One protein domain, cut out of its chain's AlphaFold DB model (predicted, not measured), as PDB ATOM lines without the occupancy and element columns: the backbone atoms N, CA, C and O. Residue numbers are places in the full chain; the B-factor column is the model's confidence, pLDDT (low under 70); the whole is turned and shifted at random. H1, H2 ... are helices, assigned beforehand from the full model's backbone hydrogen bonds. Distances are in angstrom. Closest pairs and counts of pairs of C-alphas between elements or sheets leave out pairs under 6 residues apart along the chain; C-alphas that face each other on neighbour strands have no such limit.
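What this domain is: This is residues 73 to 150 of the 150 residues of a protein of Rhodobacteraceae bacterium (UniProt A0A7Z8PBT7). Little regular structure: a loose, open loop of chain in which residues 73 to 90 run out along the longest axis, residues 91 to 102 turn back, and H1 then H2 return. Residues 124 to 143 wind on to short H3, off to one side. The printed part has 78 residues, 25 of them in three named helices, with no named strand: all helix, loose, radius of gyration of the C-alphas 14.7 A, spans 41 by 28 by 23 A.

How they stand to each other: H1, residues 103 to 112, touches no helix. H2, residues 115 to 123, is apart from it across a tight link. H3, residues 144 to 149, is apart from both. Every O i to N i+4 pair is within hydrogen-bond range in H1 and H2; in H3 it is 0 of 2, against 3 of 3 for O i to N i+3.

Where its parts are: H1 begins at C-alpha 103 (45.576, -58.161, 19.270) and is 14.3 A long, H2 10.8 A and H3 9.8 A, ending at C-alpha 149 (52.931, -51.368, 27.444).

The domain as a whole: The C-alphas farthest apart, of Gly 90 and Asp 124, are 43.0 A apart. The printed part has no cut. The link H2 to H3 is long, 20 residues. Residues 147 to 150 have pLDDT under 70.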
ATOM      1  N   ASN A  73      37.003 -33.587  37.254       77.31
ATOM      2  CA  ASN A  73      37.004 -34.979  36.787       77.31
ATOM      3  C   ASN A  73      37.144 -35.092  35.262       77.31
ATOM      4  O   ASN A  73      36.812 -34.157  34.524       77.31
ATOM      5  N   ALA A  74      37.568 -36.266  34.786       73.50
ATOM      6  CA  ALA A  74      37.590 -36.602  33.364       73.50
ATOM      7  C   ALA A  74      36.157 -36.790  32.849       73.50
ATOM      8  O   ALA A  74      35.613 -37.889  32.876       73.50
ATOM      9  N   ALA A  75      35.519 -35.701  32.424       71.88
ATOM     10  CA  ALA A  75      34.112 -35.731  32.024       71.88
ATOM     11  C   ALA A  75      33.902 -36.112  30.548       71.88
ATOM     12  O   ALA A  75      32.833 -36.592  30.189       71.88
ATOM     13  N   ASN A  76      34.910 -35.903  29.695       78.31
ATOM     14  CA  ASN A  76      34.815 -36.126  28.254       78.31
ATOM     15  C   ASN A  76      35.956 -37.023  27.778       78.31
ATOM     16  O   ASN A  76      37.118 -36.737  28.051       78.31
ATOM     17  N   GLN A  77      35.623 -38.075  27.033       81.94
ATOM     18  CA  GLN A  77      36.586 -38.987  26.417       81.94
ATOM     19  C   GLN A  77      36.103 -39.347  25.011       81.94
ATOM     20  O   GLN A  77      34.914 -39.591  24.807       81.94
ATOM     21  N   THR A  78      37.020 -39.408  24.050       82.62
ATOM     22  CA  THR A  78      36.755 -39.978  22.727       82.62
ATOM     23  C   THR A  78      37.305 -41.393  22.700       82.62
ATOM     24  O   THR A  78      38.483 -41.615  22.967       82.62
ATOM     25  N   ALA A  79      36.447 -42.350  22.362       81.75
ATOM     26  CA  ALA A  79      36.819 -43.748  22.221       81.75
ATOM     27  C   ALA A  79      36.279 -44.317  20.915       81.75
ATOM     28  O   ALA A  79      35.156 -44.019  20.509       81.75
ATOM     29  N   MET A  80      37.075 -45.178  20.288       80.12
ATOM     30  CA  MET A  80      36.620 -46.046  19.212       80.12
ATOM     31  C   MET A  80      36.434 -47.445  19.790       80.12
ATOM     32  O   MET A  80      37.398 -48.089  20.202       80.12
ATOM     33  N   LEU A  81      35.184 -47.896  19.850       79.94
ATOM     34  CA  LEU A  81      34.835 -49.217  20.357       79.94
ATOM     35  C   LEU A  81      34.563 -50.143  19.173       79.94
ATOM     36  O   LEU A  81      33.659 -49.898  18.375       79.94
ATOM     37  N   PHE A  82      35.349 -51.210  19.062       80.94
ATOM     38  CA  PHE A  82      35.132 -52.249  18.061       80.94
ATOM     39  C   PHE A  82      34.167 -53.302  18.611       80.94
ATOM     40  O   PHE A  82      34.303 -53.746  19.754       80.94
ATOM     41  N   ASN A  83      33.195 -53.715  17.800       75.44
ATOM     42  CA  ASN A  83      32.195 -54.702  18.207       75.44
ATOM     43  C   ASN A  83      32.844 -56.029  18.647       75.44
ATOM     44  O   ASN A  83      33.849 -56.445  18.080       75.44
ATOM     45  N   GLY A  84      32.280 -56.705  19.648       74.44
ATOM     46  CA  GLY A  84      32.769 -58.008  20.113       74.44
ATOM     47  C   GLY A  84      34.085 -57.989  20.904       74.44
ATOM     48  O   GLY A  84      34.496 -59.029  21.395       74.44
ATOM     49  N   THR A  85      34.734 -56.835  21.105       72.50
ATOM     50  CA  THR A  85      35.978 -56.742  21.908       72.50
ATOM     51  C   THR A  85      35.783 -56.925  23.417       72.50
ATOM     52  O   THR A  85      36.760 -57.056  24.148       72.50
ATOM     53  N   PHE A  86      34.533 -56.951  23.879       77.25
ATOM     54  CA  PHE A  86      34.141 -57.285  25.252       77.25
ATOM     55  C   PHE A  86      33.759 -58.764  25.425       77.25
ATOM     56  O   PHE A  86      33.485 -59.188  26.545       77.25
ATOM     57  N   LEU A  87      33.708 -59.527  24.330       81.81
ATOM     58  CA  LEU A  87      33.424 -60.958  24.329       81.81
ATOM     59  C   LEU A  87      34.743 -61.739  24.370       81.81
ATOM     60  O   LEU A  87      35.778 -61.286  23.878       81.81
ATOM     61  N   THR A  88      34.699 -62.919  24.968       80.06
ATOM     62  CA  THR A  88      35.839 -63.812  25.182       80.06
ATOM     63  C   THR A  88      35.723 -65.076  24.336       80.06
ATOM     64  O   THR A  88      34.655 -65.401  23.816       80.06
ATOM     65  N   GLU A  89      36.833 -65.800  24.162       77.69
ATOM     66  CA  GLU A  89      36.803 -67.096  23.479       77.69
ATOM     67  C   GLU A  89      35.811 -68.042  24.178       77.69
ATOM     68  O   GLU A  89      35.970 -68.363  25.354       77.69
ATOM     69  N   GLY A  90      34.788 -68.481  23.441       80.81
ATOM     70  CA  GLY A  90      33.702 -69.320  23.957       80.81
ATOM     71  C   GLY A  90      32.350 -68.614  24.072       80.81
ATOM     72  O   GLY A  90      31.341 -69.301  24.210       80.81
ATOM     73  N   ASP A  91      32.298 -67.284  23.956       86.88
ATOM     74  CA  ASP A  91      31.027 -66.561  23.867       86.88
ATOM     75  C   ASP A  91      30.330 -66.833  22.527       86.88
ATOM     76  O   ASP A  91      30.895 -66.605  21.458       86.88
ATOM     77  N   GLU A  92      29.064 -67.261  22.571       87.06
ATOM     78  CA  GLU A  92      28.279 -67.614  21.373       87.06
ATOM     79  C   GLU A  92      28.110 -66.448  20.386       87.06
ATOM     80  O   GLU A  92      27.923 -66.658  19.190       87.06
ATOM     81  N   MET A  93      28.177 -65.213  20.888       86.88
ATOM     82  CA  MET A  93      28.009 -63.987  20.101       86.88
ATOM     83  C   MET A  93      29.326 -63.469  19.503       86.88
ATOM     84  O   MET A  93      29.321 -62.447  18.813       86.88
ATOM     85  N   LEU A  94      30.458 -64.124  19.786       87.31
ATOM     86  CA  LEU A  94      31.750 -63.730  19.244       87.31
ATOM     87  C   LEU A  94      31.854 -64.173  17.782       87.31
ATOM     88  O   LEU A  94      31.909 -65.365  17.493       87.31
ATOM     89  N   ASP A  95      31.933 -63.213  16.862       88.62
ATOM     90  CA  ASP A  95      32.276 -63.485  15.466       88.62
ATOM     91  C   ASP A  95      33.810 -63.580  15.320       88.62
ATOM     92  O   ASP A  95      34.500 -62.554  15.387       88.62
ATOM     93  N   PRO A  96      34.374 -64.786  15.108       86.62
ATOM     94  CA  PRO A  96      35.819 -64.977  15.028       86.62
ATOM     95  C   PRO A  96      36.420 -64.436  13.725       86.62
ATOM     96  O   PRO A  96      37.641 -64.408  13.582       86.62
ATOM     97  N   THR A  97      35.595 -64.028  12.755       89.56
ATOM     98  CA  THR A  97      36.063 -63.496  11.468       89.56
ATOM     99  C   THR A  97      36.432 -62.015  11.531       89.56
ATOM    100  O   THR A  97      37.044 -61.490  10.597       89.56
ATOM    101  N   LEU A  98      36.104 -61.329  12.631       89.38
ATOM    102  CA  LEU A  98      36.397 -59.912  12.795       89.38
ATOM    103  C   LEU A  98      37.920 -59.670  12.878       89.38
ATOM    104  O   LEU A  98      38.620 -60.312  13.661       89.38
ATOM    105  N   PRO A  99      38.472 -58.698  12.128       89.06
ATOM    106  CA  PRO A  99      39.921 -58.497  12.063       89.06
ATOM    107  C   PRO A  99      40.509 -58.046  13.405       89.06
ATOM    108  O   PRO A  99      41.617 -58.420  13.772       89.06
ATOM    109  N   TRP A 100      39.756 -57.275  14.187       88.88
ATOM    110  CA  TRP A 100      40.192 -56.786  15.494       88.88
ATOM    111  C   TRP A 100      40.112 -57.839  16.611       88.88
ATOM    112  O   TRP A 100      40.367 -57.480  17.759       88.88
ATOM    113  N   ILE A 101      39.799 -59.111  16.318       87.44
ATOM    114  CA  ILE A 101      40.038 -60.230  17.255       87.44
ATOM    115  C   ILE A 101      41.542 -60.420  17.473       87.44
ATOM    116  O   ILE A 101      41.985 -60.655  18.601       87.44
ATOM    117  N   ASP A 102      42.349 -60.198  16.434       88.00
ATOM    118  CA  ASP A 102      43.804 -60.201  16.539       88.00
ATOM    119  C   ASP A 102      44.298 -58.971  17.319       88.00
ATOM    120  O   ASP A 102      44.089 -57.817  16.925       88.00
ATOM    121  N   ILE A 103      45.001 -59.216  18.428       86.19
ATOM    122  CA  ILE A 103      45.576 -58.161  19.270       86.19
ATOM    123  C   ILE A 103      46.538 -57.250  18.503       86.19
ATOM    124  O   ILE A 103      46.557 -56.045  18.742       86.19
ATOM    125  N   ARG A 104      47.267 -57.787  17.519       90.25
ATOM    126  CA  ARG A 104      48.245 -57.030  16.725       90.25
ATOM    127  C   ARG A 104      47.568 -55.973  15.857       90.25
ATOM    128  O   ARG A 104      48.127 -54.899  15.656       90.25
ATOM    129  N   ILE A 105      46.354 -56.253  15.375       91.38
ATOM    130  CA  ILE A 105      45.554 -55.287  14.613       91.38
ATOM    131  C   ILE A 105      45.093 -54.153  15.534       91.38
ATOM    132  O   ILE A 105      45.224 -52.983  15.173       91.38
ATOM    133  N   ARG A 106      44.635 -54.468  16.753       87.69
ATOM    134  CA  ARG A 106      44.240 -53.444  17.739       87.69
ATOM    135  C   ARG A 106      45.413 -52.560  18.156       87.69
ATOM    136  O   ARG A 106      45.246 -51.348  18.287       87.69
ATOM    137  N   GLU A 107      46.592 -53.143  18.340       86.81
ATOM    138  CA  GLU A 107      47.817 -52.397  18.627       86.81
ATOM    139  C   GLU A 107      48.226 -51.484  17.464       86.81
ATOM    140  O   GLU A 107      48.531 -50.313  17.685       86.81
ATOM    141  N   ALA A 108      48.197 -51.988  16.225       90.56
ATOM    142  CA  ALA A 108      48.515 -51.192  15.041       90.56
ATOM    143  C   ALA A 108      47.572 -49.987  14.900       90.56
ATOM    144  O   ALA A 108      48.035 -48.874  14.662       90.56
ATOM    145  N   ILE A 109      46.268 -50.184  15.124       89.56
ATOM    146  CA  ILE A 109      45.276 -49.100  15.126       89.56
ATOM    147  C   ILE A 109      45.589 -48.078  16.225       89.56
ATOM    148  O   ILE A 109      45.616 -46.883  15.951       89.56
ATOM    149  N   ASN A 110      45.881 -48.526  17.451       85.88
ATOM    150  CA  ASN A 110      46.206 -47.621  18.559       85.88
ATOM    151  C   ASN A 110      47.458 -46.777  18.299       85.88
ATOM    152  O   ASN A 110      47.505 -45.630  18.743       85.88
ATOM    153  N   ARG A 111      48.457 -47.321  17.598       87.19
ATOM    154  CA  ARG A 111      49.694 -46.608  17.233       87.19
ATOM    155  C   ARG A 111      49.531 -45.704  16.010       87.19
ATOM    156  O   ARG A 111      50.274 -44.741  15.877       87.19
ATOM    157  N   ALA A 112      48.573 -45.995  15.131       91.19
ATOM    158  CA  ALA A 112      48.303 -45.199  13.933       91.19
ATOM    159  C   ALA A 112      47.531 -43.897  14.217       91.19
ATOM    160  O   ALA A 112      47.464 -43.029  13.350       91.19
ATOM    161  N   ILE A 113      46.926 -43.762  15.402       88.81
ATOM    162  CA  ILE A 113      46.175 -42.566  15.796       88.81
ATOM    163  C   ILE A 113      47.140 -41.494  16.306       88.81
ATOM    164  O   ILE A 113      47.776 -41.665  17.349       88.81
ATOM    165  N   ASP A 114      47.175 -40.360  15.607       91.69
ATOM    166  CA  ASP A 114      47.811 -39.132  16.082       91.69
ATOM    167  C   ASP A 114      46.936 -38.487  17.166       91.69
ATOM    168  O   ASP A 114      45.939 -37.817  16.887       91.69
ATOM    169  N   ARG A 115      47.271 -38.766  18.429       88.69
ATOM    170  CA  ARG A 115      46.505 -38.288  19.586       88.69
ATOM    171  C   ARG A 115      46.659 -36.787  19.802       88.69
ATOM    172  O   ARG A 115      45.692 -36.163  20.223       88.69
ATOM    173  N   GLU A 116      47.817 -36.222  19.475       92.06
ATOM    174  CA  GLU A 116      48.060 -34.782  19.584       92.06
ATOM    175  C   GLU A 116      47.182 -34.032  18.581       92.06
ATOM    176  O   GLU A 116      46.433 -33.138  18.963       92.06
ATOM    177  N   ALA A 117      47.131 -34.490  17.325       93.44
ATOM    178  CA  ALA A 117      46.232 -33.908  16.328       93.44
ATOM    179  C   ALA A 117      44.751 -34.007  16.741       93.44
ATOM    180  O   ALA A 117      43.967 -33.090  16.492       93.44
ATOM    181  N   VAL A 118      44.343 -35.107  17.384       90.75
ATOM    182  CA  VAL A 118      42.982 -35.248  17.928       90.75
ATOM    183  C   VAL A 118      42.722 -34.242  19.053       90.75
ATOM    184  O   VAL A 118      41.650 -33.634  19.082       90.75
ATOM    185  N   ILE A 119      43.676 -34.058  19.969       90.62
ATOM    186  CA  ILE A 119      43.578 -33.095  21.072       90.62
ATOM    187  C   ILE A 119      43.491 -31.662  20.529       90.62
ATOM    188  O   ILE A 119      42.609 -30.904  20.938       90.62
ATOM    189  N   ASP A 120      44.317 -31.311  19.550       91.81
ATOM    190  CA  ASP A 120      44.308 -29.985  18.937       91.81
ATOM    191  C   ASP A 120      42.991 -29.709  18.206       91.81
ATOM    192  O   ASP A 120      42.324 -28.708  18.467       91.81
ATOM    193  N   VAL A 121      42.562 -30.620  17.324       89.81
ATOM    194  CA  VAL A 121      41.405 -30.375  16.448       89.81
ATOM    195  C   VAL A 121      40.069 -30.528  17.176       89.81
ATOM    196  O   VAL A 121      39.154 -29.741  16.937       89.81
ATOM    197  N   LEU A 122      39.907 -31.539  18.039       86.94
ATOM    198  CA  LEU A 122      38.614 -31.806  18.689       86.94
ATOM    199  C   LEU A 122      38.473 -31.127  20.050       86.94
ATOM    200  O   LEU A 122      37.344 -30.852  20.478       86.94
ATOM    201  N   TYR A 123      39.587 -30.894  20.745       87.44
ATOM    202  CA  TYR A 123      39.597 -30.438  22.133       87.44
ATOM    203  C   TYR A 123      40.241 -29.065  22.343       87.44
ATOM    204  O   TYR A 123      40.229 -28.604  23.484       87.44
ATOM    205  N   ASP A 124      40.727 -28.391  21.292       86.31
ATOM    206  CA  ASP A 124      41.378 -27.074  21.398       86.31
ATOM    207  C   ASP A 124      42.574 -27.109  22.373       86.31
ATOM    208  O   ASP A 124      42.771 -26.208  23.186       86.31
ATOM    209  N   GLY A 125      43.317 -28.225  22.391       88.06
ATOM    210  CA  GLY A 125      44.442 -28.427  23.313       88.06
ATOM    211  C   GLY A 125      44.046 -28.734  24.766       88.06
ATOM    212  O   GLY A 125      44.912 -28.882  25.623       88.06
ATOM    213  N   ARG A 126      42.747 -28.826  25.090       84.50
ATOM    214  CA  ARG A 126      42.232 -28.952  26.473       84.50
ATOM    215  C   ARG A 126      41.883 -30.389  26.853       84.50
ATOM    216  O   ARG A 126      40.854 -30.640  27.486       84.50
ATOM    217  N   ALA A 127      42.711 -31.336  26.435       87.31
ATOM    218  CA  ALA A 127      42.577 -32.742  26.784       87.31
ATOM    219  C   ALA A 127      43.952 -33.365  27.032       87.31
ATOM    220  O   ALA A 127      44.960 -32.899  26.515       87.31
ATOM    221  N   GLU A 128      43.967 -34.432  27.821       86.19
ATOM    222  CA  GLU A 128      45.166 -35.209  28.117       86.19
ATOM    223  C   GLU A 128      45.059 -36.580  27.451       86.19
ATOM    224  O   GLU A 128      43.965 -37.139  27.299       86.19
ATOM    225  N   ILE A 129      46.203 -37.141  27.061       85.50
ATOM    226  CA  ILE A 129      46.253 -38.493  26.515       85.50
ATOM    227  C   ILE A 129      45.902 -39.492  27.613       85.50
ATOM    228  O   ILE A 129      46.594 -39.603  28.624       85.50
ATOM    229  N   LEU A 130      44.866 -40.289  27.357       81.94
ATOM    230  CA  LEU A 130      44.552 -41.459  28.161       81.94
ATOM    231  C   LEU A 130      45.096 -42.720  27.476       81.94
ATOM    232  O   LEU A 130      44.740 -42.983  26.322       81.94
ATOM    233  N   PRO A 131      45.931 -43.522  28.163       73.38
ATOM    234  CA  PRO A 131      46.482 -44.747  27.584       73.38
ATOM    235  C   PRO A 131      45.405 -45.822  27.388       73.38
ATOM    236  O   PRO A 131      45.461 -46.601  26.440       73.38
ATOM    237  N   VAL A 132      44.407 -45.853  28.274       79.19
ATOM    238  CA  VAL A 132      43.276 -46.784  28.242       79.19
ATOM    239  C   VAL A 132      42.001 -46.008  28.561       79.19
ATOM    240  O   VAL A 132      42.004 -45.106  29.399       79.19
ATOM    241  N   PHE A 133      40.901 -46.367  27.900       79.75
ATOM    242  CA  PHE A 133      39.586 -45.778  28.153       79.75
ATOM    243  C   PHE A 133      39.216 -45.846  29.645       79.75
ATOM    244  O   PHE A 133      39.345 -46.899  30.268       79.75
ATOM    245  N   GLY A 134      38.783 -44.723  30.227       79.62
ATOM    246  CA  GLY A 134      38.428 -44.621  31.651       79.62
ATOM    247  C   GLY A 134      39.595 -44.593  32.656       79.62
ATOM    248  O   GLY A 134      39.363 -44.263  33.821       79.62
ATOM    249  N   MET A 135      40.832 -44.879  32.233       83.06
ATOM    250  CA  MET A 135      42.015 -45.019  33.096       83.06
ATOM    251  C   MET A 135      42.690 -43.663  33.368       83.06
ATOM    252  O   MET A 135      43.800 -43.401  32.907       83.06
ATOM    253  N   ASP A 136      41.991 -42.790  34.091       85.81
ATOM    254  CA  ASP A 136      42.468 -41.456  34.475       85.81
ATOM    255  C   ASP A 136      43.122 -41.476  35.876       85.81
ATOM    256  O   ASP A 136      42.591 -42.148  36.765       85.81
ATOM    257  N   PRO A 137      44.221 -40.729  36.118       85.75
ATOM    258  CA  PRO A 137      44.897 -40.667  37.421       85.75
ATOM    259  C   PRO A 137      44.017 -40.267  38.611       85.75
ATOM    260  O   PRO A 137      44.361 -40.558  39.756       85.75
ATOM    261  N   ARG A 138      42.894 -39.583  38.366       85.56
ATOM    262  CA  ARG A 138      41.937 -39.168  39.401       85.56
ATOM    263  C   ARG A 138      41.007 -40.294  39.847       85.56
ATOM    264  O   ARG A 138      40.339 -40.148  40.868       85.56
ATOM    265  N   HIS A 139      40.913 -41.381  39.084       85.38
ATOM    266  CA  HIS A 139      40.014 -42.490  39.380       85.38
ATOM    267  C   HIS A 139      40.715 -43.582  40.195       85.38
ATOM    268  O   HIS A 139      41.891 -43.894  40.001       85.38
ATOM    269  N   GLU A 140      39.964 -44.208  41.103       85.75
ATOM    270  CA  GLU A 140      40.424 -45.412  41.793       85.75
ATOM    271  C   GLU A 140      40.693 -46.537  40.779       85.75
ATOM    272  O   GLU A 140      39.993 -46.676  39.777       85.75
ATOM    273  N   GLY A 141      41.726 -47.344  41.032       85.31
ATOM    274  CA  GLY A 141      42.138 -48.405  40.113       85.31
ATOM    275  C   GLY A 141      43.021 -47.926  38.957       85.31
ATOM    276  O   GLY A 141      43.331 -48.737  38.085       85.31
ATOM    277  N   TYR A 142      43.465 -46.660  38.964       86.12
ATOM    278  CA  TYR A 142      44.458 -46.159  38.016       86.12
ATOM    279  C   TYR A 142      45.748 -46.994  38.033       86.12
ATOM    280  O   TYR A 142      46.337 -47.255  39.087       86.12
ATOM    281  N   ARG A 143      46.194 -47.414  36.846       85.75
ATOM    282  CA  ARG A 143      47.390 -48.237  36.631       85.75
ATOM    283  C   ARG A 143      48.324 -47.549  35.632       85.75
ATOM    284  O   ARG A 143      48.149 -47.745  34.426       85.75
ATOM    285  N   PRO A 144      49.303 -46.749  36.101       80.94
ATOM    286  CA  PRO A 144      50.187 -45.990  35.211       80.94
ATOM    287  C   PRO A 144      51.039 -46.898  34.315       80.94
ATOM    288  O   PRO A 144      51.327 -46.549  33.174       80.94
ATOM    289  N   ASP A 145      51.354 -48.107  34.788       83.00
ATOM    290  CA  ASP A 145      52.130 -49.118  34.066       83.00
ATOM    291  C   ASP A 145      51.453 -49.619  32.781       83.00
ATOM    292  O   ASP A 145      52.119 -50.146  31.893       83.00
ATOM    293  N   LEU A 146      50.132 -49.450  32.635       75.62
ATOM    294  CA  LEU A 146      49.436 -49.843  31.408       75.62
ATOM    295  C   LEU A 146      49.818 -48.970  30.210       75.62
ATOM    296  O   LEU A 146      49.815 -49.477  29.093       75.62
ATOM    297  N   GLY A 147      50.161 -47.698  30.429       68.00
ATOM    298  CA  GLY A 147      50.593 -46.800  29.355       68.00
ATOM    299  C   GLY A 147      51.965 -47.156  28.788       68.00
ATOM    300  O   GLY A 147      52.201 -46.967  27.604       68.00
ATOM    301  N   GLU A 148      52.843 -47.749  29.598       69.25
ATOM    302  CA  GLU A 148      54.190 -48.158  29.173       69.25
ATOM    303  C   GLU A 148      54.187 -49.403  28.271       69.25
ATOM    304  O   GLU A 148      55.201 -49.748  27.664       69.25
ATOM    305  N   ARG A 149      53.056 -50.112  28.193       65.88
ATOM    306  CA  ARG A 149      52.931 -51.368  27.444       65.88
ATOM    307  C   ARG A 149      52.596 -51.172  25.964       65.88
ATOM    308  O   ARG A 149      52.626 -52.166  25.235       65.88
ATOM    309  N   PHE A 150      52.260 -49.954  25.529       57.81
ATOM    310  CA  PHE A 150      51.698 -49.692  24.200       57.81
ATOM    311  C   PHE A 150      52.433 -48.613  23.419       57.81
ATOM    312  O   PHE A 150      52.637 -47.513  23.970       57.81
TER     313      PHE A 150